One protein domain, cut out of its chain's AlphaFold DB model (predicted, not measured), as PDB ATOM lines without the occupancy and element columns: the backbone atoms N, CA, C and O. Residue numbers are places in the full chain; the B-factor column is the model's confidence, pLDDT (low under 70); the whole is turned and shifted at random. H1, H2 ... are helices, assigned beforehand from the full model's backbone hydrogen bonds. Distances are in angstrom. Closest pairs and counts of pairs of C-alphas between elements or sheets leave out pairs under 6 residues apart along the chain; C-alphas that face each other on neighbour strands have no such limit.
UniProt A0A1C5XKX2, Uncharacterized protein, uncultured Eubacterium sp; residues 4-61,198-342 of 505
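What this domain is: This is residues 4 to 61 and 198 to 342 of the 505 residues of an uncharacterized protein of uncultured Eubacterium sp (UniProt A0A1C5XKX2). One long helix, H6, runs near the middle, with a group of three helices, H1, H2 and H3, to one side of it and the short H4 with H5 on the opposite side. H7, a single short turn close to the centre, packs on H6, while H8 lies at the far edge and touches no helix; long loops make up much of the rest. The printed part has 203 residues, with eight named helices in the order H1 to H8 and no named strand. The class is all helix, though 89 of the 203 residues, under half, are in named elements. The whole is compact, with a radius of gyration of the C-alphas of 16.2 A, and spans 45 by 44 by 31 A.

How they stand to each other: H6, residues 248 to 269, and H3, residues 43 to 57, are the hubs, touching three helices each. They touch about perpendicular, at 81 degrees, with residues 45 to 49 of H3 and 250 to 257 of H6; the closest C-alphas, those of Val 46 and Leu 254, are 6.3 A apart. H5, residues 216 to 226, touches residues 259 to 263 of H6, about perpendicular at 74 degrees; C-alphas 218 and 260 are the closest, 6.7 A apart. H7, residues 303 to 306, touches residues 258 to 266 of H6, closest at C-alphas 262 and 303, 5.5 A. H4, residues 210 to 214, touches H5 only at the corner, with C-alphas 213 and 219 closest at 4.9 A. H1, residues 4 to 13, touches H3 at a shallow tilt of 26 degrees, the same way; C-alphas 10 and 51 are closest, at 5.4 A. H2, residues 28 to 35, touches H1 about perpendicular at 75 degrees, with C-alphas 8 and 28 closest at 5.2 A. In H1, H2, H5, H6 and H8, residues 329 to 342, every O i to N i+4 pair is within hydrogen-bond range; H3 has 10 of 11, H4 has 0 of 1 but 2 of 2 O i to N i+3 pairs, and H7 is too short for an i+4 pair.

Where its parts are: H6 is 30.7 A long, H3 20.4 A, H8 19.9 A, H5 15.2 A and H1 14.2 A. H1 begins at C-alpha 4, (289.272, 91.736, 131.709), H6 at C-alpha 248, (301.904, 103.267, 114.317), and H8 ends at C-alpha 342, (335.251, 82.382, 133.305).

The domain as a whole: The two C-alphas farthest apart, those of Glu 5 and Asp 342, are 48.1 A apart. Residues 62 to 197 are not printed, and C-alphas 61 and 198 are 34.1 A apart across the cut. The links H1 to H2, H5 to H6, H6 to H7 and H7 to H8 are long. The mean pLDDT of the printed part is 93.8, and no printed residue is under 70.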
ATOM      1  N   GLN A   4     289.629  93.118 131.396       97.75
ATOM      2  CA  GLN A   4     289.272  91.736 131.709       97.75
ATOM      3  C   GLN A   4     289.035  90.897 130.448       97.75
ATOM      4  O   GLN A   4     289.453  89.745 130.383       97.75
ATOM      5  N   GLU A   5     288.396  91.471 129.428       98.31
ATOM      6  CA  GLU A   5     288.189  90.788 128.147       98.31
ATOM      7  C   GLU A   5     289.517  90.519 127.424       98.31
ATOM      8  O   GLU A   5     289.691  89.432 126.880       98.31
ATOM      9  N   TYR A   6     290.477  91.455 127.461       98.69
ATOM     10  CA  TYR A   6     291.816  91.210 126.913       98.69
ATOM     11  C   TYR A   6     292.585  90.148 127.703       98.69
ATOM     12  O   TYR A   6     293.200  89.284 127.088       98.69
ATOM     13  N   ILE A   7     292.521  90.173 129.038       98.81
ATOM     14  CA  ILE A   7     293.143  89.162 129.910       98.81
ATOM     15  C   ILE A   7     292.630  87.762 129.553       98.81
ATOM     16  O   ILE A   7     293.420  86.868 129.249       98.81
ATOM     17  N   THR A   8     291.306  87.585 129.511       98.62
ATOM     18  CA  THR A   8     290.680  86.308 129.138       98.62
ATOM     19  C   THR A   8     291.016  85.915 127.697       98.62
ATOM     20  O   THR A   8     291.267  84.741 127.415       98.62
ATOM     21  N   GLY A   9     291.050  86.886 126.781       98.62
ATOM     22  CA  GLY A   9     291.420  86.669 125.385       98.62
ATOM     23  C   GLY A   9     292.853  86.158 125.227       98.62
ATOM     24  O   GLY A   9     293.062  85.154 124.553       98.62
ATOM     25  N   ILE A  10     293.825  86.803 125.879       98.75
ATOM     26  CA  ILE A  10     295.235  86.384 125.863       98.75
ATOM     27  C   ILE A  10     295.373  84.989 126.471       98.75
ATOM     28  O   ILE A  10     295.947  84.120 125.825       98.75
ATOM     29  N   ALA A  11     294.784  84.747 127.647       98.50
ATOM     30  CA  ALA A  11     294.816  83.436 128.300       98.50
ATOM     31  C   ALA A  11     294.253  82.326 127.393       98.50
ATOM     32  O   ALA A  11     294.801  81.234 127.316       98.50
ATOM     33  N   THR A  12     293.187  82.616 126.641       98.00
ATOM     34  CA  THR A  12     292.605  81.670 125.672       98.00
ATOM     35  C   THR A  12     293.518  81.429 124.467       98.00
ATOM     36  O   THR A  12     293.562  80.319 123.924       98.00
ATOM     37  N   LEU A  13     294.241  82.457 124.015       97.31
ATOM     38  CA  LEU A  13     295.198  82.321 122.921       97.31
ATOM     39  C   LEU A  13     296.356  81.409 123.319       97.31
ATOM     40  O   LEU A  13     296.668  80.526 122.533       97.31
ATOM     41  N   ILE A  14     296.919  81.578 124.515       96.88
ATOM     42  CA  ILE A  14     298.138  80.881 124.964       96.88
ATOM     43  C   ILE A  14     297.863  79.642 125.830       96.88
ATOM     44  O   ILE A  14     298.792  79.077 126.397       96.88
ATOM     45  N   SER A  15     296.605  79.218 125.963       94.62
ATOM     46  CA  SER A  15     296.209  78.140 126.883       94.62
ATOM     47  C   SER A  15     296.847  76.785 126.573       94.62
ATOM     48  O   SER A  15     296.969  75.953 127.470       94.62
ATOM     49  N   ASP A  16     297.239  76.561 125.321       91.75
ATOM     50  CA  ASP A  16     297.914  75.351 124.860       91.75
ATOM     51  C   ASP A  16     299.436  75.414 125.015       91.75
ATOM     52  O   ASP A  16     300.058  74.353 125.049       91.75
ATOM     53  N   TYR A  17     300.008  76.616 125.181       95.00
ATOM     54  CA  TYR A  17     301.449  76.853 125.174       95.00
ATOM     55  C   TYR A  17     302.160  75.957 126.181       95.00
ATOM     56  O   TYR A  17     302.096  76.174 127.397       95.00
ATOM     57  N   ARG A  18     302.858  74.943 125.665       92.06
ATOM     58  CA  ARG A  18     303.634  73.981 126.457       92.06
ATOM     59  C   ARG A  18     302.820  73.372 127.607       92.06
ATOM     60  O   ARG A  18     303.381  73.043 128.653       92.06
ATOM     61  N   ILE A  19     301.508  73.195 127.423       90.69
ATOM     62  CA  ILE A  19     300.567  72.808 128.492       90.69
ATOM     63  C   ILE A  19     300.966  71.512 129.216       90.69
ATOM     64  O   ILE A  19     300.690  71.347 130.399       90.69
ATOM     65  N   THR A  20     301.647  70.592 128.527       88.19
ATOM     66  CA  THR A  20     302.114  69.321 129.106       88.19
ATOM     67  C   THR A  20     303.420  69.433 129.892       88.19
ATOM     68  O   THR A  20     303.831  68.463 130.520       88.19
ATOM     69  N   GLU A  21     304.109  70.570 129.808       90.62
ATOM     70  CA  GLU A  21     305.424  70.796 130.415       90.62
ATOM     71  C   GLU A  21     305.392  71.811 131.560       90.62
ATOM     72  O   GLU A  21     306.295  71.810 132.395       90.62
ATOM     73  N   LEU A  22     304.404  72.708 131.578       92.25
ATOM     74  CA  LEU A  22     304.299  73.743 132.598       92.25
ATOM     75  C   LEU A  22     303.672  73.200 133.883       92.25
ATOM     76  O   LEU A  22     302.716  72.429 133.869       92.25
ATOM     77  N   THR A  23     304.198  73.663 135.013       91.12
ATOM     78  CA  THR A  23     303.706  73.368 136.368       91.12
ATOM     79  C   THR A  23     302.418  74.121 136.708       91.12
ATOM     80  O   THR A  23     301.680  73.714 137.607       91.12
ATOM     81  N   LYS A  24     302.136  75.217 135.990       91.69
ATOM     82  CA  LYS A  24     300.978  76.097 136.187       91.69
ATOM     83  C   LYS A  24     300.291  76.400 134.850       91.69
ATOM     84  O   LYS A  24     300.989  76.586 133.851       91.69
ATOM     85  N   PRO A  25     298.950  76.495 134.819       94.88
ATOM     86  CA  PRO A  25     298.227  76.897 133.619       94.88
ATOM     87  C   PRO A  25     298.457  78.382 133.303       94.88
ATOM     88  O   PRO A  25     298.609  79.207 134.206       94.88
ATOM     89  N   LEU A  26     298.418  78.735 132.016       97.06
ATOM     90  CA  LEU A  26     298.479  80.124 131.547       97.06
ATOM     91  C   LEU A  26     297.073  80.740 131.450       97.06
ATOM     92  O   LEU A  26     296.606  81.133 130.383       97.06
ATOM     93  N   ASP A  27     296.360  80.753 132.575       97.75
ATOM     94  CA  ASP A  27     294.979  81.233 132.668       97.75
ATOM     95  C   ASP A  27     294.864  82.768 132.825       97.75
ATOM     96  O   ASP A  27     295.830  83.524 132.712       97.75
ATOM     97  N   ALA A  28     293.648  83.263 133.075       98.44
ATOM     98  CA  ALA A  28     293.405  84.692 133.277       98.44
ATOM     99  C   ALA A  28     294.194  85.270 134.468       98.44
ATOM    100  O   ALA A  28     294.673  86.399 134.378       98.44
ATOM    101  N   ALA A  29     294.372  84.504 135.550       98.19
ATOM    102  CA  ALA A  29     295.140  84.946 136.713       98.19
ATOM    103  C   ALA A  29     296.639  85.025 136.387       98.19
ATOM    104  O   ALA A  29     297.327  85.941 136.848       98.19
ATOM    105  N   HIS A  30     297.144  84.118 135.545       98.31
ATOM    106  CA  HIS A  30     298.498  84.206 135.004       98.31
ATOM    107  C   HIS A  30     298.710  85.518 134.223       98.31
ATOM    108  O   HIS A  30     299.650  86.260 134.520       98.31
ATOM    109  N   VAL A  31     297.823  85.842 133.276       98.75
ATOM    110  CA  VAL A  31     297.941  87.070 132.463       98.75
ATOM    111  C   VAL A  31     297.768  88.330 133.317       98.75
ATOM    112  O   VAL A  31     298.491  89.309 133.125       98.75
ATOM    113  N   GLU A  32     296.847  88.313 134.283       98.62
ATOM    114  CA  GLU A  32     296.657  89.417 135.228       98.62
ATOM    115  C   GLU A  32     297.913  89.664 136.073       98.62
ATOM    116  O   GLU A  32     298.334  90.812 136.241       98.62
ATOM    117  N   ARG A  33     298.565  88.598 136.554       98.12
ATOM    118  CA  ARG A  33     299.828  88.712 137.292       98.12
ATOM    119  C   ARG A  33     300.930  89.314 136.426       98.12
ATOM    120  O   ARG A  33     301.629  90.209 136.897       98.12
ATOM    121  N   TRP A  34     301.059  88.864 135.176       98.62
ATOM    122  CA  TRP A  34     302.038  89.412 134.237       98.62
ATOM    123  C   TRP A  34     301.810  90.908 133.983       98.62
ATOM    124  O   TRP A  34     302.738  91.701 134.149       98.62
ATOM    125  N   VAL A  35     300.578  91.316 133.646       98.69
ATOM    126  CA  VAL A  35     300.292  92.720 133.303       98.69
ATOM    127  C   VAL A  35     300.376  93.655 134.520       98.69
ATOM    128  O   VAL A  35     300.655  94.845 134.376       98.69
ATOM    129  N   CYS A  36     300.168  93.146 135.739       98.31
ATOM    130  CA  CYS A  36     300.282  93.948 136.960       98.31
ATOM    131  C   CYS A  36     301.701  94.473 137.232       98.31
ATOM    132  O   CYS A  36     301.845  95.381 138.052       98.31
ATOM    133  N   GLN A  37     302.715  93.953 136.535       98.00
ATOM    134  CA  GLN A  37     304.099  94.434 136.604       98.00
ATOM    135  C   GLN A  37     304.314  95.765 135.867       98.00
ATOM    136  O   GLN A  37     305.279  96.464 136.156       98.00
ATOM    137  N   PHE A  38     303.412  96.132 134.950       98.56
ATOM    138  CA  PHE A  38     303.419  97.428 134.268       98.56
ATOM    139  C   PHE A  38     302.624  98.477 135.061       98.56
ATOM    140  O   PHE A  38     301.715  98.143 135.845       98.56
ATOM    141  N   ALA A  39     302.918  99.756 134.820       98.31
ATOM    142  CA  ALA A  39     302.251 100.866 135.486       98.31
ATOM    143  C   ALA A  39     300.756 100.893 135.113       98.31
ATOM    144  O   ALA A  39     300.407 100.553 133.978       98.31
ATOM    145  N   PRO A  40     299.842 101.249 136.038       98.31
ATOM    146  CA  PRO A  40     298.394 101.150 135.820       98.31
ATOM    147  C   PRO A  40     297.880 101.770 134.510       98.31
ATOM    148  O   PRO A  40     296.999 101.196 133.863       98.31
ATOM    149  N   GLU A  41     298.445 102.903 134.105       97.88
ATOM    150  CA  GLU A  41     298.138 103.644 132.881       97.88
ATOM    151  C   GLU A  41     298.629 102.949 131.598       97.88
ATOM    152  O   GLU A  41     297.990 103.066 130.551       97.88
ATOM    153  N   GLU A  42     299.694 102.150 131.686       98.44
ATOM    154  CA  GLU A  42     300.294 101.407 130.569       98.44
ATOM    155  C   GLU A  42     299.545 100.086 130.294       98.44
ATOM    156  O   GLU A  42     299.474  99.610 129.158       98.44
ATOM    157  N   ARG A  43     298.916  99.487 131.319       98.56
ATOM    158  CA  ARG A  43     298.336  98.126 131.245       98.56
ATOM    159  C   ARG A  43     297.343  97.941 130.108       98.56
ATOM    160  O   ARG A  43     297.278  96.870 129.510       98.56
ATOM    161  N   ARG A  44     296.542  98.966 129.803       98.19
ATOM    162  CA  ARG A  44     295.509  98.859 128.763       98.19
ATOM    163  C   ARG A  44     296.120  98.711 127.371       98.19
ATOM    164  O   ARG A  44     295.637  97.875 126.608       98.19
ATOM    165  N   VAL A  45     297.139  99.506 127.032       98.44
ATOM    166  CA  VAL A  45     297.810  99.397 125.725       98.44
ATOM    167  C   VAL A  45     298.599  98.091 125.641       98.44
ATOM    168  O   VAL A  45     298.460  97.384 124.645       98.44
ATOM    169  N   VAL A  46     299.282  97.698 126.725       98.81
ATOM    170  CA  VAL A  46     299.983  96.408 126.820       98.81
ATOM    171  C   VAL A  46     299.036  95.243 126.536       98.81
ATOM    172  O   VAL A  46     299.311  94.439 125.649       98.81
ATOM    173  N   LEU A  47     297.890  95.171 127.218       98.88
ATOM    174  CA  LEU A  47     296.904  94.108 127.004       98.88
ATOM    175  C   LEU A  47     296.325  94.124 125.586       98.88
ATOM    176  O   LEU A  47     296.245  93.080 124.939       98.88
ATOM    177  N   ARG A  48     295.919  95.301 125.098       98.69
ATOM    178  CA  ARG A  48     295.276  95.437 123.786       98.69
ATOM    179  C   ARG A  48     296.200  94.994 122.659       98.69
ATOM    180  O   ARG A  48     295.777  94.207 121.810       98.69
ATOM    181  N   GLU A  49     297.429  95.498 122.640       98.62
ATOM    182  CA  GLU A  49     298.364  95.196 121.558       98.62
ATOM    183  C   GLU A  49     298.981  93.806 121.704       98.62
ATOM    184  O   GLU A  49     299.125  93.112 120.705       98.62
ATOM    185  N   THR A  50     299.238  93.320 122.923       98.62
ATOM    186  CA  THR A  50     299.694  91.929 123.112       98.62
ATOM    187  C   THR A  50     298.641  90.937 122.622       98.62
ATOM    188  O   THR A  50     298.971  89.989 121.915       98.62
ATOM    189  N   PHE A  51     297.355  91.178 122.909       98.62
ATOM    190  CA  PHE A  51     296.268  90.379 122.338       98.62
ATOM    191  C   PHE A  51     296.250  90.451 120.802       98.62
ATOM    192  O   PHE A  51     296.130  89.422 120.133       98.62
ATOM    193  N   HIS A  52     296.409  91.653 120.231       98.25
ATOM    194  CA  HIS A  52     296.477  91.848 118.782       98.25
ATOM    195  C   HIS A  52     297.621  91.048 118.143       98.25
ATOM    196  O   HIS A  52     297.389  90.347 117.153       98.25
ATOM    197  N   ILE A  53     298.816  91.120 118.725       97.88
ATOM    198  CA  ILE A  53     300.030  90.455 118.248       97.88
ATOM    199  C   ILE A  53     299.879  88.939 118.361       97.88
ATOM    200  O   ILE A  53     300.003  88.237 117.359       97.88
ATOM    201  N   LEU A  54     299.529  88.418 119.542       97.88
ATOM    202  CA  LEU A  54     299.394  86.973 119.749       97.88
ATOM    203  C   LEU A  54     298.298  86.374 118.862       97.88
ATOM    204  O   LEU A  54     298.481  85.286 118.331       97.88
ATOM    205  N   SER A  55     297.203  87.096 118.598       96.94
ATOM    206  CA  SER A  55     296.149  86.608 117.692       96.94
ATOM    207  C   SER A  55     296.612  86.383 116.241       96.94
ATOM    208  O   SER A  55     295.917  85.704 115.488       96.94
ATOM    209  N   ARG A  56     297.762  86.949 115.846       95.25
ATOM    210  CA  ARG A  56     298.334  86.868 114.488       95.25
ATOM    211  C   ARG A  56     299.634  86.077 114.422       95.25
ATOM    212  O   ARG A  56     299.911  85.460 113.400       95.25
ATOM    213  N   HIS A  57     300.432  86.136 115.481       94.94
ATOM    214  CA  HIS A  57     301.838  85.739 115.448       94.94
ATOM    215  C   HIS A  57     302.172  84.581 116.390       94.94
ATOM    216  O   HIS A  57     303.253  84.003 116.260       94.94
ATOM    217  N   TYR A  58     301.261  84.217 117.303       95.94
ATOM    218  CA  TYR A  58     301.389  82.999 118.095       95.94
ATOM    219  C   TYR A  58     300.945  81.785 117.275       95.94
ATOM    220  O   TYR A  58     299.822  81.746 116.765       95.94
ATOM    221  N   VAL A  59     301.816  80.785 117.163       94.62
ATOM    222  CA  VAL A  59     301.520  79.554 116.430       94.62
ATOM    223  C   VAL A  59     301.268  78.406 117.394       94.62
ATOM    224  O   VAL A  59     302.191  77.846 117.987       94.62
ATOM    225  N   LYS A  60     299.994  78.027 117.478       93.56
ATOM    226  CA  LYS A  60     299.525  76.844 118.198       93.56
ATOM    227  C   LYS A  60     300.069  75.555 117.608       93.56
ATOM    228  O   LYS A  60     300.446  75.495 116.431       93.56
ATOM    229  N   LYS A  61     299.997  74.495 118.403       92.00
ATOM    230  CA  LYS A  61     300.365  73.136 118.005       92.00
ATOM    231  C   LYS A  61     299.730  72.703 116.683       92.00
ATOM    232  O   LYS A  61     300.416  72.201 115.792       92.00
ATOM    233  N   LYS A 198     317.508  99.114 105.011       85.00
ATOM    234  CA  LYS A 198     316.541  99.739 104.106       85.00
ATOM    235  C   LYS A 198     315.556 100.624 104.850       85.00
ATOM    236  O   LYS A 198     315.103 100.294 105.941       85.00
ATOM    237  N   GLU A 199     315.177 101.726 104.218       85.44
ATOM    238  CA  GLU A 199     314.020 102.525 104.613       85.44
ATOM    239  C   GLU A 199     312.773 101.919 103.960       85.44
ATOM    240  O   GLU A 199     312.646 101.904 102.736       85.44
ATOM    241  N   LEU A 200     311.901 101.327 104.776       88.56
ATOM    242  CA  LEU A 200     310.717 100.597 104.331       88.56
ATOM    243  C   LEU A 200     309.459 101.198 104.958       88.56
ATOM    244  O   LEU A 200     309.468 101.695 106.087       88.56
ATOM    245  N   ASP A 201     308.341 101.068 104.247       85.56
ATOM    246  CA  ASP A 201     307.032 101.517 104.737       85.56
ATOM    247  C   ASP A 201     306.553 100.718 105.958       85.56
ATOM    248  O   ASP A 201     305.702 101.180 106.723       85.56
ATOM    249  N   ARG A 202     307.083  99.502 106.139       89.94
ATOM    250  CA  ARG A 202     306.692  98.591 107.208       89.94
ATOM    251  C   ARG A 202     307.830  97.663 107.611       89.94
ATOM    252  O   ARG A 202     308.501  97.086 106.757       89.94
ATOM    253  N   TYR A 203     307.935  97.452 108.917       93.75
ATOM    254  CA  TYR A 203     308.754  96.419 109.543       93.75
ATOM    255  C   TYR A 203     307.878  95.548 110.449       93.75
ATOM    256  O   TYR A 203     306.928  96.051 111.040       93.75
ATOM    257  N   ASP A 204     308.196  94.265 110.606       95.00
ATOM    258  CA  ASP A 204     307.411  93.310 111.402       95.00
ATOM    259  C   ASP A 204     308.135  92.899 112.701       95.00
ATOM    260  O   ASP A 204     308.220  91.720 113.060       95.00
ATOM    261  N   PHE A 205     308.685  93.886 113.415       95.06
ATOM    262  CA  PHE A 205     309.355  93.702 114.704       95.06
ATOM    263  C   PHE A 205     309.272  94.970 115.572       95.06
ATOM    264  O   PHE A 205     308.906  96.047 115.090       95.06
ATOM    265  N   PHE A 206     309.609  94.843 116.856       95.94
ATOM    266  CA  PHE A 206     309.736  95.982 117.765       95.94
ATOM    267  C   PHE A 206     311.031  96.749 117.503       95.94
ATOM    268  O   PHE A 206     312.121  96.255 117.792       95.94
ATOM    269  N   TRP A 207     310.895  97.973 117.001       95.12
ATOM    270  CA  TRP A 207     312.009  98.874 116.733       95.12
ATOM    271  C   TRP A 207     311.710 100.249 117.343       95.12
ATOM    272  O   TRP A 207     310.760 100.893 116.889       95.12
ATOM    273  N   PRO A 208     312.443 100.682 118.390       95.19
ATOM    274  CA  PRO A 208     312.165 101.941 119.077       95.19
ATOM    275  C   PRO A 208     312.230 103.136 118.139       95.19
ATOM    276  O   PRO A 208     313.062 103.169 117.241       95.19
ATOM    277  N   ASP A 209     311.396 104.141 118.360       93.62
ATOM    278  CA  ASP A 209     311.539 105.436 117.704       93.62
ATOM    279  C   ASP A 209     312.416 106.381 118.545       93.62
ATOM    280  O   ASP A 209     312.651 106.140 119.733       93.62
ATOM    281  N   GLN A 210     312.904 107.465 117.937       94.19
ATOM    282  CA  GLN A 210     313.838 108.386 118.591       94.19
ATOM    283  C   GLN A 210     313.264 109.024 119.869       94.19
ATOM    284  O   GLN A 210     314.039 109.320 120.781       94.19
ATOM    285  N   SER A 211     311.939 109.192 119.996       94.12
ATOM    286  CA  SER A 211     311.340 109.773 121.212       94.12
ATOM    287  C   SER A 211     311.551 108.904 122.454       94.12
ATOM    288  O   SER A 211     311.545 109.417 123.568       94.12
ATOM    289  N   CYS A 212     311.861 107.611 122.292       95.62
ATOM    290  CA  CYS A 212     312.233 106.752 123.417       95.62
ATOM    291  C   CYS A 212     313.466 107.280 124.178       95.62
ATOM    292  O   CYS A 212     313.603 106.990 125.360       95.62
ATOM    293  N   SER A 213     314.345 108.060 123.530       95.19
ATOM    294  CA  SER A 213     315.515 108.688 124.173       95.19
ATOM    295  C   SER A 213     315.167 109.796 125.181       95.19
ATOM    296  O   SER A 213     316.046 110.240 125.915       95.19
ATOM    297  N   GLU A 214     313.904 110.229 125.260       95.25
ATOM    298  CA  GLU A 214     313.440 111.188 126.274       95.25
ATOM    299  C   GLU A 214     313.361 110.566 127.681       95.25
ATOM    300  O   GLU A 214     313.402 111.289 128.677       95.25
ATOM    301  N   ASP A 215     313.273 109.235 127.783       96.06
ATOM    302  CA  ASP A 215     313.345 108.512 129.054       96.06
ATOM    303  C   ASP A 215     314.810 108.384 129.524       96.06
ATOM    304  O   ASP A 215     315.686 107.908 128.796       96.06
ATOM    305  N   GLU A 216     315.087 108.790 130.767       96.38
ATOM    306  CA  GLU A 216     316.448 108.839 131.322       96.38
ATOM    307  C   GLU A 216     317.134 107.460 131.422       96.38
ATOM    308  O   GLU A 216     318.365 107.367 131.320       96.38
ATOM    309  N   GLU A 217     316.381 106.378 131.642       95.62
ATOM    310  CA  GLU A 217     316.937 105.019 131.659       95.62
ATOM    311  C   GLU A 217     317.284 104.570 130.237       95.62
ATOM    312  O   GLU A 217     318.345 103.973 130.023       95.62
ATOM    313  N   VAL A 218     316.441 104.910 129.254       97.25
ATOM    314  CA  VAL A 218     316.711 104.629 127.836       97.25
ATOM    315  C   VAL A 218     317.941 105.389 127.355       97.25
ATOM    316  O   VAL A 218     318.841 104.761 126.798       97.25
ATOM    317  N   ALA A 219     318.039 106.694 127.621       96.44
ATOM    318  CA  ALA A 219     319.188 107.515 127.230       96.44
ATOM    319  C   ALA A 219     320.507 107.005 127.842       96.44
ATOM    320  O   ALA A 219     321.558 106.972 127.195       96.44
ATOM    321  N   ARG A 220     320.469 106.547 129.098       94.81
ATOM    322  CA  ARG A 220     321.637 105.944 129.755       94.81
ATOM    323  C   ARG A 220     322.009 104.594 129.149       94.81
ATOM    324  O   ARG A 220     323.199 104.324 128.973       94.81
ATOM    325  N   TYR A 221     321.026 103.756 128.823       95.25
ATOM    326  CA  TYR A 221     321.287 102.488 128.145       95.25
ATOM    327  C   TYR A 221     321.833 102.722 126.728       95.25
ATOM    328  O   TYR A 221     322.789 102.068 126.324       95.25
ATOM    329  N   GLU A 222     321.305 103.710 126.004       94.81
ATOM    330  CA  GLU A 222     321.822 104.154 124.707       94.81
ATOM    331  C   GLU A 222     323.296 104.564 124.802       94.81
ATOM    332  O   GLU A 222     324.114 104.079 124.020       94.81
ATOM    333  N   LYS A 223     323.667 105.383 125.798       91.94
ATOM    334  CA  LYS A 223     325.071 105.761 126.039       91.94
ATOM    335  C   LYS A 223     325.963 104.526 126.200       91.94
ATOM    336  O   LYS A 223     327.046 104.475 125.621       91.94
ATOM    337  N   LYS A 224     325.500 103.511 126.938       90.81
ATOM    338  CA  LYS A 224     326.218 102.239 127.113       90.81
ATOM    339  C   LYS A 224     326.394 101.484 125.788       90.81
ATOM    340  O   LYS A 224     327.470 100.952 125.534       90.81
ATOM    341  N   LEU A 225     325.375 101.466 124.926       91.81
ATOM    342  CA  LEU A 225     325.475 100.873 123.585       91.81
ATOM    343  C   LEU A 225     326.475 101.632 122.703       91.81
ATOM    344  O   LEU A 225     327.300 101.004 122.037       91.81
ATOM    345  N   ARG A 226     326.445 102.968 122.735       90.44
ATOM    346  CA  ARG A 226     327.311 103.832 121.916       90.44
ATOM    347  C   ARG A 226     328.790 103.681 122.233       90.44
ATOM    348  O   ARG A 226     329.590 103.592 121.311       90.44
ATOM    349  N   VAL A 227     329.140 103.500 123.509       88.12
ATOM    350  CA  VAL A 227     330.527 103.238 123.946       88.12
ATOM    351  C   VAL A 227     331.180 102.073 123.190       88.12
ATOM    352  O   VAL A 227     332.401 102.053 123.076       88.12
ATOM    353  N   THR A 228     330.408 101.122 122.654       86.81
ATOM    354  CA  THR A 228     330.950  99.962 121.931       86.81
ATOM    355  C   THR A 228     331.516 100.291 120.549       86.81
ATOM    356  O   THR A 228     332.377  99.549 120.076       86.81
ATOM    357  N   ASN A 229     331.021 101.346 119.885       85.75
ATOM    358  CA  ASN A 229     331.203 101.619 118.448       85.75
ATOM    359  C   ASN A 229     330.881 100.443 117.505       85.75
ATOM    360  O   ASN A 229     331.311 100.429 116.354       85.75
ATOM    361  N   ARG A 230     330.126  99.451 117.983       84.56
ATOM    362  CA  ARG A 230     329.657  98.288 117.211       84.56
ATOM    363  C   ARG A 230     328.126  98.224 117.168       84.56
ATOM    364  O   ARG A 230     327.543  97.201 116.822       84.56
ATOM    365  N   TYR A 231     327.460  99.310 117.565       87.06
ATOM    366  CA  TYR A 231     326.007  99.397 117.534       87.06
ATOM    367  C   TYR A 231     325.505  99.675 116.112       87.06
ATOM    368  O   TYR A 231     326.161 100.370 115.338       87.06
ATOM    369  N   GLN A 232     324.298  99.212 115.783       84.81
ATOM    370  CA  GLN A 232     323.659  99.521 114.501       84.81
ATOM    371  C   GLN A 232     322.180  99.839 114.689       84.81
ATOM    372  O   GLN A 232     321.466  99.155 115.422       84.81
ATOM    373  N   ALA A 233     321.720 100.872 113.972       88.44
ATOM    374  CA  ALA A 233     320.302 101.139 113.742       88.44
ATOM    375  C   ALA A 233     319.445 101.120 115.029       88.44
ATOM    376  O   ALA A 233     318.452 100.399 115.118       88.44
ATOM    377  N   LEU A 234     319.835 101.906 116.042       92.69
ATOM    378  CA  LEU A 234     319.154 101.933 117.348       92.69
ATOM    379  C   LEU A 234     317.676 102.323 117.243       92.69
ATOM    380  O   LEU A 234     316.843 101.743 117.938       92.69
ATOM    381  N   TYR A 235     317.365 103.257 116.342       94.00
ATOM    382  CA  TYR A 235     316.029 103.813 116.172       94.00
ATOM    383  C   TYR A 235     315.469 103.568 114.774       94.00
ATOM    384  O   TYR A 235     316.198 103.584 113.780       94.00
ATOM    385  N   CYS A 236     314.158 103.346 114.722       92.31
ATOM    386  CA  CYS A 236     313.383 103.121 113.517       92.31
ATOM    387  C   CYS A 236     313.464 104.333 112.596       92.31
ATOM    388  O   CYS A 236     313.143 105.451 112.993       92.31
ATOM    389  N   LYS A 237     313.845 104.085 111.340       87.38
ATOM    390  CA  LYS A 237     313.948 105.120 110.299       87.38
ATOM    391  C   LYS A 237     312.582 105.671 109.876       87.38
ATOM    392  O   LYS A 237     312.494 106.800 109.415       87.38
ATOM    393  N   ASN A 238     311.517 104.887 110.049       89.62
ATOM    394  CA  ASN A 238     310.157 105.266 109.684       89.62
ATOM    395  C   ASN A 238     309.291 105.464 110.936       89.62
ATOM    396  O   ASN A 238     308.816 104.502 111.544       89.62
ATOM    397  N   GLU A 239     309.033 106.721 111.292       83.94
ATOM    398  CA  GLU A 239     308.188 107.084 112.436       83.94
ATOM    399  C   GLU A 239     306.716 106.680 112.268       83.94
ATOM    400  O   GLU A 239     305.973 106.635 113.243       83.94
ATOM    401  N   ASN A 240     306.263 106.393 111.050       90.69
ATOM    402  CA  ASN A 240     304.892 105.964 110.782       90.69
ATOM    403  C   ASN A 240     304.771 104.443 110.645       90.69
ATOM    404  O   ASN A 240     303.699 103.955 110.287       90.69
ATOM    405  N   ASN A 241     305.832 103.692 110.955       90.38
ATOM    406  CA  ASN A 241     305.808 102.239 110.912       90.38
ATOM    407  C   ASN A 241     304.744 101.686 111.887       90.38
ATOM    408  O   ASN A 241     304.884 101.857 113.103       90.38
ATOM    409  N   PRO A 242     303.700 100.988 111.396       90.25
ATOM    410  CA  PRO A 242     302.730 100.321 112.261       90.25
ATOM    411  C   PRO A 242     303.331  99.130 113.013       90.25
ATOM    412  O   PRO A 242     302.727  98.644 113.968       90.25
ATOM    413  N   GLY A 243     304.510  98.662 112.597       90.69
ATOM    414  CA  GLY A 243     305.154  97.517 113.205       90.69
ATOM    415  C   GLY A 243     304.260  96.283 113.124       90.69
ATOM    416  O   GLY A 243     303.623  95.987 112.111       90.69
ATOM    417  N   VAL A 244     304.157  95.615 114.267       92.94
ATOM    418  CA  VAL A 244     303.287  94.450 114.494       92.94
ATOM    419  C   VAL A 244     302.010  94.802 115.260       92.94
ATOM    420  O   VAL A 244     301.205  93.927 115.584       92.94
ATOM    421  N   CYS A 245     301.842  96.080 115.596       96.12
ATOM    422  CA  CYS A 245     300.720  96.567 116.382       96.12
ATOM    423  C   CYS A 245     299.559  96.992 115.477       96.12
ATOM    424  O   CYS A 245     299.650  97.038 114.249       96.12
ATOM    425  N   SER A 246     298.435  97.333 116.102       96.44
ATOM    426  CA  SER A 246     297.228  97.747 115.382       96.44
ATOM    427  C   SER A 246     297.344  99.109 114.678       96.44
ATOM    428  O   SER A 246     296.548  99.395 113.781       96.44
ATOM    429  N   SER A 247     298.309  99.947 115.069       96.25
ATOM    430  CA  SER A 247     298.628 101.237 114.447       96.25
ATOM    431  C   SER A 247     300.066 101.664 114.763       96.25
ATOM    432  O   SER A 247     300.682 101.128 115.683       96.25
ATOM    433  N   SER A 248     300.585 102.666 114.046       95.19
ATOM    434  CA  SER A 248     301.904 103.267 114.317       95.19
ATOM    435  C   SER A 248     301.999 103.873 115.712       95.19
ATOM    436  O   SER A 248     302.962 103.621 116.427       95.19
ATOM    437  N   GLU A 249     300.964 104.590 116.143       95.94
ATOM    438  CA  GLU A 249     300.889 105.151 117.495       95.94
ATOM    439  C   GLU A 249     300.926 104.056 118.568       95.94
ATOM    440  O   GLU A 249     301.666 104.145 119.544       95.94
ATOM    441  N   ALA A 250     300.168 102.975 118.368       96.88
ATOM    442  CA  ALA A 250     300.186 101.847 119.289       96.88
ATOM    443  C   ALA A 250     301.545 101.133 119.297       96.88
ATOM    444  O   ALA A 250     301.996 100.697 120.355       96.88
ATOM    445  N   ASN A 251     302.208 101.053 118.140       96.00
ATOM    446  CA  ASN A 251     303.539 100.479 118.015       96.00
ATOM    447  C   ASN A 251     304.590 101.285 118.775       96.00
ATOM    448  O   ASN A 251     305.360 100.692 119.528       96.00
ATOM    449  N   LYS A 252     304.585 102.618 118.639       95.81
ATOM    450  CA  LYS A 252     305.464 103.510 119.414       95.81
ATOM    451  C   LYS A 252     305.258 103.313 120.911       95.81
ATOM    452  O   LYS A 252     306.198 102.973 121.625       95.81
ATOM    453  N   GLN A 253     304.007 103.412 121.367       97.12
ATOM    454  CA  GLN A 253     303.661 103.271 122.784       97.12
ATOM    455  C   GLN A 253     304.085 101.912 123.354       97.12
ATOM    456  O   GLN A 253     304.744 101.853 124.391       97.12
ATOM    457  N   LEU A 254     303.729 100.808 122.686       98.31
ATOM    458  CA  LEU A 254     304.058  99.474 123.186       98.31
ATOM    459  C   LEU A 254     305.566  99.212 123.160       98.31
ATOM    460  O   LEU A 254     306.088  98.639 124.115       98.31
ATOM    461  N   THR A 255     306.262  99.648 122.106       97.81
ATOM    462  CA  THR A 255     307.719  99.486 121.996       97.81
ATOM    463  C   THR A 255     308.437 100.246 123.103       97.81
ATOM    464  O   THR A 255     309.311  99.668 123.743       97.81
ATOM    465  N   ALA A 256     308.037 101.490 123.385       97.75
ATOM    466  CA  ALA A 256     308.601 102.286 124.474       97.75
ATOM    467  C   ALA A 256     308.395 101.609 125.840       97.75
ATOM    468  O   ALA A 256     309.339 101.485 126.623       97.75
ATOM    469  N   ILE A 257     307.191 101.084 126.103       98.56
ATOM    470  CA  ILE A 257     306.899 100.335 127.334       98.56
ATOM    471  C   ILE A 257     307.777  99.078 127.408       98.56
ATOM    472  O   ILE A 257     308.469  98.857 128.399       98.56
ATOM    473  N   PHE A 258     307.801  98.251 126.364       98.69
ATOM    474  CA  PHE A 258     308.597  97.018 126.364       98.69
ATOM    475  C   PHE A 258     310.095  97.295 126.500       98.69
ATOM    476  O   PHE A 258     310.783  96.545 127.190       98.69
ATOM    477  N   LEU A 259     310.588  98.387 125.911       98.56
ATOM    478  CA  LEU A 259     311.967  98.830 126.054       98.56
ATOM    479  C   LEU A 259     312.278  99.240 127.497       98.56
ATOM    480  O   LEU A 259     313.233  98.723 128.071       98.56
ATOM    481  N   LYS A 260     311.453 100.097 128.106       98.06
ATOM    482  CA  LYS A 260     311.607 100.575 129.490       98.06
ATOM    483  C   LYS A 260     311.725  99.423 130.493       98.06
ATOM    484  O   LYS A 260     312.701  99.335 131.239       98.06
ATOM    485  N   TYR A 261     310.768  98.493 130.486       98.31
ATOM    486  CA  TYR A 261     310.804  97.343 131.401       98.31
ATOM    487  C   TYR A 261     311.842  96.295 130.972       98.31
ATOM    488  O   TYR A 261     312.430  95.626 131.821       98.31
ATOM    489  N   GLY A 262     312.134  96.182 129.675       98.25
ATOM    490  CA  GLY A 262     313.221  95.349 129.168       98.25
ATOM    491  C   GLY A 262     314.594  95.810 129.665       98.25
ATOM    492  O   GLY A 262     315.397  94.970 130.059       98.25
ATOM    493  N   ILE A 263     314.851  97.123 129.717       98.00
ATOM    494  CA  ILE A 263     316.084  97.715 130.269       98.00
ATOM    495  C   ILE A 263     316.204  97.414 131.759       98.00
ATOM    496  O   ILE A 263     317.281  97.021 132.212       98.00
ATOM    497  N   HIS A 264     315.106  97.532 132.510       96.88
ATOM    498  CA  HIS A 264     315.085  97.155 133.922       96.88
ATOM    499  C   HIS A 264     315.548  95.702 134.126       96.88
ATOM    500  O   HIS A 264     316.444  95.442 134.933       96.88
ATOM    501  N   ILE A 265     314.994  94.769 133.344       97.19
ATOM    502  CA  ILE A 265     315.377  93.354 133.390       97.19
ATOM    503  C   ILE A 265     316.844  93.175 132.975       97.19
ATOM    504  O   ILE A 265     317.622  92.584 133.725       97.19
ATOM    505  N   ALA A 266     317.231  93.697 131.808       96.00
ATOM    506  CA  ALA A 266     318.569  93.557 131.235       96.00
ATOM    507  C   ALA A 266     319.659  94.025 132.212       96.00
ATOM    508  O   ALA A 266     320.596  93.276 132.503       96.00
ATOM    509  N   ASN A 267     319.489  95.214 132.798       94.94
ATOM    510  CA  ASN A 267     320.418  95.767 133.783       94.94
ATOM    511  C   ASN A 267     320.549  94.875 135.023       94.94
ATOM    512  O   ASN A 267     321.656  94.695 135.536       94.94
ATOM    513  N   ALA A 268     319.450  94.275 135.485       94.38
ATOM    514  CA  ALA A 268     319.474  93.385 136.636       94.38
ATOM    515  C   ALA A 268     320.192  92.058 136.342       94.38
ATOM    516  O   ALA A 268     320.878  91.542 137.223       94.38
ATOM    517  N   THR A 269     320.090  91.522 135.117       91.56
ATOM    518  CA  THR A 269     320.794  90.280 134.737       91.56
ATOM    519  C   THR A 269     322.316  90.413 134.816       91.56
ATOM    520  O   THR A 269     323.005  89.409 135.022       91.56
ATOM    521  N   GLN A 270     322.827  91.642 134.647       85.50
ATOM    522  CA  GLN A 270     324.246  91.975 134.498       85.50
ATOM    523  C   GLN A 270     324.958  91.196 133.380       85.50
ATOM    524  O   GLN A 270     326.191  91.132 133.374       85.50
ATOM    525  N   SER A 271     324.213  90.594 132.455       87.19
ATOM    526  CA  SER A 271     324.754  89.836 131.332       87.19
ATOM    527  C   SER A 271     324.578  90.598 130.023       87.19
ATOM    528  O   SER A 271     323.742  91.494 129.897       87.19
ATOM    529  N   LYS A 272     325.459  90.285 129.075       84.44
ATOM    530  CA  LYS A 272     325.684  91.042 127.843       84.44
ATOM    531  C   LYS A 272     324.821  90.499 126.710       84.44
ATOM    532  O   LYS A 272     324.568  91.198 125.737       84.44
ATOM    533  N   GLN A 273     324.287  89.292 126.893       86.00
ATOM    534  CA  GLN A 273     323.434  88.608 125.926       86.00
ATOM    535  C   GLN A 273     321.931  88.889 126.119       86.00
ATOM    536  O   GLN A 273     321.138  88.675 125.199       86.00
ATOM    537  N   PHE A 274     321.502  89.396 127.282       92.38
ATOM    538  CA  PHE A 274     320.093  89.726 127.542       92.38
ATOM    539  C   PHE A 274     319.782  91.180 127.194       92.38
ATOM    540  O   PHE A 274     319.771  92.054 128.056       92.38
ATOM    541  N   LEU A 275     319.499  91.432 125.915       94.75
ATOM    542  CA  LEU A 275     319.085  92.753 125.439       94.75
ATOM    543  C   LEU A 275     317.588  93.012 125.704       94.75
ATOM    544  O   LEU A 275     316.792  92.076 125.588       94.75
ATOM    545  N   PRO A 276     317.174  94.264 125.996       97.44
ATOM    546  CA  PRO A 276     315.798  94.625 126.357       97.44
ATOM    547  C   PRO A 276     314.709  94.050 125.440       97.44
ATOM    548  O   PRO A 276     313.736  93.447 125.905       97.44
ATOM    549  N   LEU A 277     314.896  94.195 124.127       97.56
ATOM    550  CA  LEU A 277     313.964  93.743 123.092       97.56
ATOM    551  C   LEU A 277     314.314  92.351 122.537       97.56
ATOM    552  O   LEU A 277     313.803  91.957 121.492       97.56
ATOM    553  N   GLY A 278     315.145  91.591 123.252       95.56
ATOM    554  CA  GLY A 278     315.554  90.234 122.901       95.56
ATOM    555  C   GLY A 278     316.920  90.170 122.231       95.56
ATOM    556  O   GLY A 278     317.370  91.131 121.611       95.56
ATOM    557  N   PHE A 279     317.580  89.019 122.340       91.75
ATOM    558  CA  PHE A 279     318.896  88.769 121.757       91.75
ATOM    559  C   PHE A 279     318.903  89.086 120.261       91.75
ATOM    560  O   PHE A 279     318.070  88.575 119.510       91.75
ATOM    561  N   GLY A 280     319.849  89.905 119.821       87.81
ATOM    562  CA  GLY A 280     319.994  90.309 118.433       87.81
ATOM    563  C   GLY A 280     321.376  90.881 118.195       87.81
ATOM    564  O   GLY A 280     321.948  91.497 119.091       87.81
ATOM    565  N   LEU A 281     321.880  90.663 116.987       78.75
ATOM    566  CA  LEU A 281     323.138  91.214 116.517       78.75
ATOM    567  C   LEU A 281     322.947  91.807 115.121       78.75
ATOM    568  O   LEU A 281     322.089  91.303 114.387       78.75
ATOM    569  N   PRO A 282     323.720  92.843 114.759       78.81
ATOM    570  CA  PRO A 282     324.678  93.569 115.609       78.81
ATOM    571  C   PRO A 282     324.000  94.347 116.750       78.81
ATOM    572  O   PRO A 282     322.769  94.397 116.850       78.81
ATOM    573  N   ILE A 283     324.809  94.878 117.668       85.31
ATOM    574  CA  ILE A 283     324.347  95.381 118.967       85.31
ATOM    575  C   ILE A 283     323.324  96.510 118.800       85.31
ATOM    576  O   ILE A 283     323.536  97.492 118.090       85.31
ATOM    577  N   SER A 284     322.198  96.383 119.498       91.50
ATOM    578  CA  SER A 284     321.159  97.410 119.586       91.50
ATOM    579  C   SER A 284     320.358  97.239 120.884       91.50
ATOM    580  O   SER A 284     320.779  96.528 121.796       91.50
ATOM    581  N   PHE A 285     319.175  97.850 120.984       95.56
ATOM    582  CA  PHE A 285     318.235  97.549 122.072       95.56
ATOM    583  C   PHE A 285     317.695  96.105 122.040       95.56
ATOM    584  O   PHE A 285     317.087  95.662 123.015       95.56
ATOM    585  N   GLY A 286     317.904  95.367 120.948       94.38
ATOM    586  CA  GLY A 286     317.523  93.965 120.794       94.38
ATOM    587  C   GLY A 286     316.938  93.656 119.417       94.38
ATOM    588  O   GLY A 286     316.784  94.542 118.578       94.38
ATOM    589  N   PHE A 287     316.621  92.387 119.155       94.19
ATOM    590  CA  PHE A 287     316.081  91.939 117.863       94.19
ATOM    591  C   PHE A 287     314.632  92.387 117.642       94.19
ATOM    592  O   PHE A 287     314.307  92.839 116.549       94.19
ATOM    593  N   GLY A 288     313.781  92.292 118.668       95.75
ATOM    594  CA  GLY A 288     312.389  92.740 118.628       95.75
ATOM    595  C   GLY A 288     311.406  91.731 118.028       95.75
ATOM    596  O   GLY A 288     310.345  92.139 117.556       95.75
ATOM    597  N   ALA A 289     311.732  90.433 118.023       96.00
ATOM    598  CA  ALA A 289     310.871  89.413 117.424       96.00
ATOM    599  C   ALA A 289     309.526  89.308 118.155       96.00
ATOM    600  O   ALA A 289     309.426  89.589 119.351       96.00
ATOM    601  N   VAL A 290     308.490  88.853 117.452       94.25
ATOM    602  CA  VAL A 290     307.117  88.802 117.997       94.25
ATOM    603  C   VAL A 290     306.488  87.418 117.940       94.25
ATOM    604  O   VAL A 290     305.449  87.181 118.554       94.25
ATOM    605  N   ASN A 291     307.101  86.500 117.198       93.81
ATOM    606  CA  ASN A 291     306.573  85.163 117.032       93.81
ATOM    607  C   ASN A 291     306.964  84.252 118.184       93.81
ATOM    608  O   ASN A 291     308.128  84.164 118.562       93.81
ATOM    609  N   ALA A 292     305.980  83.504 118.667       92.94
ATOM    610  CA  ALA A 292     306.173  82.385 119.570       92.94
ATOM    611  C   ALA A 292     305.413  81.181 119.016       92.94
ATOM    612  O   ALA A 292     304.365  81.332 118.385       92.94
ATOM    613  N   THR A 293     305.936  79.987 119.256       92.31
ATOM    614  CA  THR A 293     305.288  78.731 118.872       92.31
ATOM    615  C   THR A 293     304.989  77.915 120.124       92.31
ATOM    616  O   THR A 293     305.598  78.143 121.171       92.31
ATOM    617  N   ASP A 294     304.100  76.927 120.023       89.19
ATOM    618  CA  ASP A 294     303.897  75.939 121.095       89.19
ATOM    619  C   ASP A 294     305.195  75.173 121.440       89.19
ATOM    620  O   ASP A 294     305.363  74.657 122.545       89.19
ATOM    621  N   CYS A 295     306.181  75.162 120.529       86.75
ATOM    622  CA  CYS A 295     307.515  74.688 120.861       86.75
ATOM    623  C   CYS A 295     308.137  75.587 121.932       86.75
ATOM    624  O   CYS A 295     308.488  75.079 122.990       86.75
ATOM    625  N   ASN A 296     308.342  76.882 121.688       91.25
ATOM    626  CA  ASN A 296     308.907  77.821 122.666       91.25
ATOM    627  C   ASN A 296     308.778  79.269 122.155       91.25
ATOM    628  O   ASN A 296     308.719  79.502 120.947       91.25
ATOM    629  N   ILE A 297     308.875  80.256 123.046       94.25
ATOM    630  CA  ILE A 297     309.196  81.636 122.649       94.25
ATOM    631  C   ILE A 297     310.715  81.790 122.413       94.25
ATOM    632  O   ILE A 297     311.502  81.329 123.252       94.25
ATOM    633  N   PRO A 298     311.174  82.395 121.298       92.44
ATOM    634  CA  PRO A 298     312.593  82.621 121.008       92.44
ATOM    635  C   PRO A 298     313.199  83.689 121.932       92.44
ATOM    636  O   PRO A 298     312.505  84.555 122.455       92.44
ATOM    637  N   ASN A 299     314.520  83.649 122.129       92.88
ATOM    638  CA  ASN A 299     315.228  84.643 122.951       92.88
ATOM    639  C   ASN A 299     315.390  85.976 122.209       92.88
ATOM    640  O   ASN A 299     315.761  86.966 122.826       92.88
ATOM    641  N   ASN A 300     315.080  86.005 120.910       95.06
ATOM    642  CA  ASN A 300     314.983  87.208 120.090       95.06
ATOM    643  C   ASN A 300     313.727  88.054 120.391       95.06
ATOM    644  O   ASN A 300     313.630  89.176 119.902       95.06
ATOM    645  N   CYS A 301     312.758  87.533 121.157       97.25
ATOM    646  CA  CYS A 301     311.604  88.308 121.621       97.25
ATOM    647  C   CYS A 301     311.968  89.217 122.811       97.25
ATOM    648  O   CYS A 301     312.879  88.871 123.566       97.25
ATOM    649  N   PRO A 302     311.225  90.313 123.059       98.31
ATOM    650  CA  PRO A 302     311.416  91.166 124.233       98.31
ATOM    651  C   PRO A 302     311.424  90.411 125.563       98.31
ATOM    652  O   PRO A 302     310.567  89.553 125.799       98.31
ATOM    653  N   LEU A 303     312.349  90.781 126.460       98.06
ATOM    654  CA  LEU A 303     312.527  90.126 127.766       98.06
ATOM    655  C   LEU A 303     311.239  90.129 128.591       98.06
ATOM    656  O   LEU A 303     310.916  89.137 129.238       98.06
ATOM    657  N   VAL A 304     310.457  91.206 128.502       98.31
ATOM    658  CA  VAL A 304     309.183  91.369 129.219       98.31
ATOM    659  C   VAL A 304     308.155  90.270 128.917       98.31
ATOM    660  O   VAL A 304     307.222  90.073 129.698       98.31
ATOM    661  N   LEU A 305     308.300  89.542 127.805       98.31
ATOM    662  CA  LEU A 305     307.390  88.458 127.437       98.31
ATOM    663  C   LEU A 305     307.763  87.122 128.089       98.31
ATOM    664  O   LEU A 305     306.869  86.326 128.360       98.31
ATOM    665  N   TRP A 306     309.045  86.856 128.348       96.81
ATOM    666  CA  TRP A 306     309.507  85.498 128.669       96.81
ATOM    667  C   TRP A 306     310.540  85.379 129.778       96.81
ATOM    668  O   TRP A 306     310.803  84.262 130.232       96.81
ATOM    669  N   TRP A 307     311.141  86.486 130.205       96.69
ATOM    670  CA  TRP A 307     312.123  86.465 131.275       96.69
ATOM    671  C   TRP A 307     311.486  86.077 132.611       96.69
ATOM    672  O   TRP A 307     310.318  86.352 132.865       96.69
ATOM    673  N   GLY A 308     312.276  85.460 133.483       94.06
ATOM    674  CA  GLY A 308     311.844  85.031 134.803       94.06
ATOM    675  C   GLY A 308     311.496  83.552 134.904       94.06
ATOM    676  O   GLY A 308     311.805  82.745 134.022       94.06
ATOM    677  N   ASP A 309     310.901  83.212 136.042       90.62
ATOM    678  CA  ASP A 309     310.493  81.867 136.431       90.62
ATOM    679  C   ASP A 309     309.017  81.924 136.851       90.62
ATOM    680  O   ASP A 309     308.619  82.750 137.672       90.62
ATOM    681  N   ILE A 310     308.181  81.070 136.259       91.44
ATOM    682  CA  ILE A 310     306.747  81.024 136.570       91.44
ATOM    683  C   ILE A 310     306.481  80.479 137.986       91.44
ATOM    684  O   ILE A 310     305.459  80.796 138.614       91.44
ATOM    685  N   ASP A 311     307.398  79.671 138.513       90.62
ATOM    686  CA  ASP A 311     307.296  79.061 139.830       90.62
ATOM    687  C   ASP A 311     307.804  79.983 140.930       90.62
ATOM    688  O   ASP A 311     307.100  80.159 141.931       90.62
ATOM    689  N   SER A 312     308.948  80.629 140.701       87.75
ATOM    690  CA  SER A 312     309.629  81.478 141.687       87.75
ATOM    691  C   SER A 312     310.253  82.721 141.030       87.75
ATOM    692  O   SER A 312     311.483  82.811 140.934       87.75
ATOM    693  N   PRO A 313     309.442  83.677 140.533       84.94
ATOM    694  CA  PRO A 313     309.927  84.813 139.738       84.94
ATOM    695  C   PRO A 313     310.966  85.667 140.467       84.94
ATOM    696  O   PRO A 313     311.894  86.168 139.843       84.94
ATOM    697  N   GLU A 314     310.867  85.773 141.790       87.69
ATOM    698  CA  GLU A 314     311.786  86.513 142.658       87.69
ATOM    699  C   GLU A 314     313.210  85.939 142.724       87.69
ATOM    700  O   GLU A 314     314.118  86.606 143.215       87.69
ATOM    701  N   THR A 315     313.415  84.703 142.260       85.25
ATOM    702  CA  THR A 315     314.708  84.005 142.384       85.25
ATOM    703  C   THR A 315     315.679  84.309 141.250       85.25
ATOM    704  O   THR A 315     316.877  84.080 141.402       85.25
ATOM    705  N   LEU A 316     315.183  84.810 140.116       89.50
ATOM    706  CA  LEU A 316     316.019  85.202 138.987       89.50
ATOM    707  C   LEU A 316     316.276  86.706 139.008       89.50
ATOM    708  O   LEU A 316     315.434  87.502 139.424       89.50
ATOM    709  N   ALA A 317     317.453  87.095 138.519       89.88
ATOM    710  CA  ALA A 317     317.830  88.495 138.394       89.88
ATOM    711  C   ALA A 317     316.756  89.289 137.629       89.88
ATOM    712  O   ALA A 317     316.249  88.829 136.611       89.88
ATOM    713  N   GLY A 318     316.377  90.463 138.133       90.12
ATOM    714  CA  GLY A 318     315.293  91.282 137.574       90.12
ATOM    715  C   GLY A 318     313.886  90.920 138.061       90.12
ATOM    716  O   GLY A 318     312.968  91.689 137.811       90.12
ATOM    717  N   ALA A 319     313.717  89.802 138.778       93.00
ATOM    718  CA  ALA A 319     312.490  89.431 139.491       93.00
ATOM    719  C   ALA A 319     311.186  89.546 138.665       93.00
ATOM    720  O   ALA A 319     310.155  89.987 139.174       93.00
ATOM    721  N   TRP A 320     311.231  89.167 137.385       96.38
ATOM    722  CA  TRP A 320     310.097  89.273 136.463       96.38
ATOM    723  C   TRP A 320     309.259  87.990 136.437       96.38
ATOM    724  O   TRP A 320     309.780  86.883 136.572       96.38
ATOM    725  N   TYR A 321     307.955  88.128 136.218       97.12
ATOM    726  CA  TYR A 321     307.026  87.032 135.964       97.12
ATOM    727  C   TYR A 321     306.723  86.949 134.458       97.12
ATOM    728  O   TYR A 321     306.186  87.916 133.915       97.12
ATOM    729  N   PRO A 322     307.051  85.843 133.764       97.19
ATOM    730  CA  PRO A 322     306.898  85.736 132.310       97.19
ATOM    731  C   PRO A 322     305.438  85.556 131.877       97.19
ATOM    732  O   PRO A 322     304.675  84.898 132.577       97.19
ATOM    733  N   LEU A 323     305.084  86.050 130.682       98.19
ATOM    734  CA  LEU A 323     303.829  85.698 129.994       98.19
ATOM    735  C   LEU A 323     303.948  84.348 129.270       98.19
ATOM    736  O   LEU A 323     303.044  83.522 129.288       98.19
ATOM    737  N   LEU A 324     305.081  84.128 128.606       97.31
ATOM    738  CA  LEU A 324     305.406  82.907 127.877       97.31
ATOM    739  C   LEU A 324     306.711  82.341 128.451       97.31
ATOM    740  O   LEU A 324     307.796  82.695 127.992       97.31
ATOM    741  N   PRO A 325     306.658  81.487 129.490       94.88
ATOM    742  CA  PRO A 325     307.866  80.951 130.114       94.88
ATOM    743  C   PRO A 325     308.676  80.073 129.146       94.88
ATOM    744  O   PRO A 325     308.126  79.258 128.393       94.88
ATOM    745  N   ARG A 326     310.009  80.186 129.186       92.12
ATOM    746  CA  ARG A 326     310.934  79.302 128.446       92.12
ATOM    747  C   ARG A 326     311.257  78.029 129.238       92.12
ATOM    748  O   ARG A 326     311.154  78.022 130.457       92.12
ATOM    749  N   ARG A 327     311.663  76.949 128.547       88.38
ATOM    750  CA  ARG A 327     312.000  75.643 129.169       88.38
ATOM    751  C   ARG A 327     313.095  75.733 130.233       88.38
ATOM    752  O   ARG A 327     312.907  75.238 131.332       88.38
ATOM    753  N   ASN A 328     314.203  76.390 129.907       82.56
ATOM    754  CA  ASN A 328     315.436  76.308 130.689       82.56
ATOM    755  C   ASN A 328     315.972  77.711 130.998       82.56
ATOM    756  O   ASN A 328     317.143  77.992 130.776       82.56
ATOM    757  N   ASN A 329     315.108  78.641 131.423       89.12
ATOM    758  CA  ASN A 329     315.540  80.033 131.583       89.12
ATOM    759  C   ASN A 329     316.612  80.196 132.677       89.12
ATOM    760  O   ASN A 329     317.588  80.909 132.470       89.12
ATOM    761  N   ARG A 330     316.462  79.492 133.809       88.69
ATOM    762  CA  ARG A 330     317.447  79.502 134.903       88.69
ATOM    763  C   ARG A 330     318.786  78.905 134.477       88.69
ATOM    764  O   ARG A 330     319.801  79.565 134.629       88.69
ATOM    765  N   GLU A 331     318.766  77.705 133.902       90.19
ATOM    766  CA  GLU A 331     319.972  77.031 133.399       90.19
ATOM    767  C   GLU A 331     320.688  77.899 132.352       90.19
ATOM    768  O   GLU A 331     321.872  78.167 132.498       90.19
ATOM    769  N   MET A 332     319.955  78.455 131.378       89.88
ATOM    770  CA  MET A 332     320.513  79.371 130.375       89.88
ATOM    771  C   MET A 332     321.168  80.605 131.016       89.88
ATOM    772  O   MET A 332     322.244  81.019 130.595       89.88
ATOM    773  N   TYR A 333     320.538  81.201 132.034       92.00
ATOM    774  CA  TYR A 333     321.119  82.332 132.760       92.00
ATOM    775  C   TYR A 333     322.403  81.942 133.505       92.00
ATOM    776  O   TYR A 333     323.401  82.654 133.417       92.00
ATOM    777  N   GLU A 334     322.388  80.818 134.220       91.94
ATOM    778  CA  GLU A 334     323.534  80.321 134.988       91.94
ATOM    779  C   GLU A 334     324.714  79.953 134.078       91.94
ATOM    780  O   GLU A 334     325.851  80.316 134.382       91.94
ATOM    781  N   GLU A 335     324.451  79.306 132.941       92.75
ATOM    782  CA  GLU A 335     325.456  78.976 131.925       92.75
ATOM    783  C   GLU A 335     326.107  80.232 131.344       92.75
ATOM    784  O   GLU A 335     327.336  80.331 131.333       92.75
ATOM    785  N   ILE A 336     325.305  81.221 130.929       91.69
ATOM    786  CA  ILE A 336     325.819  82.483 130.378       91.69
ATOM    787  C   ILE A 336     326.632  83.234 131.434       91.69
ATOM    788  O   ILE A 336     327.723  83.714 131.147       91.69
ATOM    789  N   ARG A 337     326.147  83.312 132.678       91.75
ATOM    790  CA  ARG A 337     326.870  83.992 133.764       91.75
ATOM    791  C   ARG A 337     328.186  83.317 134.096       91.75
ATOM    792  O   ARG A 337     329.162  84.012 134.369       91.75
ATOM    793  N   LYS A 338     328.211  81.986 134.087       93.94
ATOM    794  CA  LYS A 338     329.440  81.229 134.290       93.94
ATOM    795  C   LYS A 338     330.423  81.483 133.149       93.94
ATOM    796  O   LYS A 338     331.564  81.821 133.428       93.94
ATOM    797  N   TYR A 339     329.966  81.400 131.900       93.06
ATOM    798  CA  TYR A 339     330.795  81.683 130.728       93.06
ATOM    799  C   TYR A 339     331.371  83.107 130.765       93.06
ATOM    800  O   TYR A 339     332.571  83.294 130.582       93.06
ATOM    801  N   GLU A 340     330.542  84.102 131.101       93.75
ATOM    802  CA  GLU A 340     330.987  85.490 131.254       93.75
ATOM    803  C   GLU A 340     332.013  85.670 132.383       93.75
ATOM    804  O   GLU A 340     332.949  86.459 132.257       93.75
ATOM    805  N   ALA A 341     331.848  84.956 133.499       93.50
ATOM    806  CA  ALA A 341     332.770  85.024 134.628       93.50
ATOM    807  C   ALA A 341     334.118  84.354 134.313       93.50
ATOM    808  O   ALA A 341     335.169  84.941 134.599       93.50
ATOM    809  N   ASP A 342     334.077  83.167 133.700       94.69
ATOM    810  CA  ASP A 342     335.251  82.382 133.305       94.69
ATOM    811  C   ASP A 342     336.123  83.158 132.295       94.69
ATOM    812  O   ASP A 342     337.351  83.059 132.332       94.69
TER     813      ASP A 342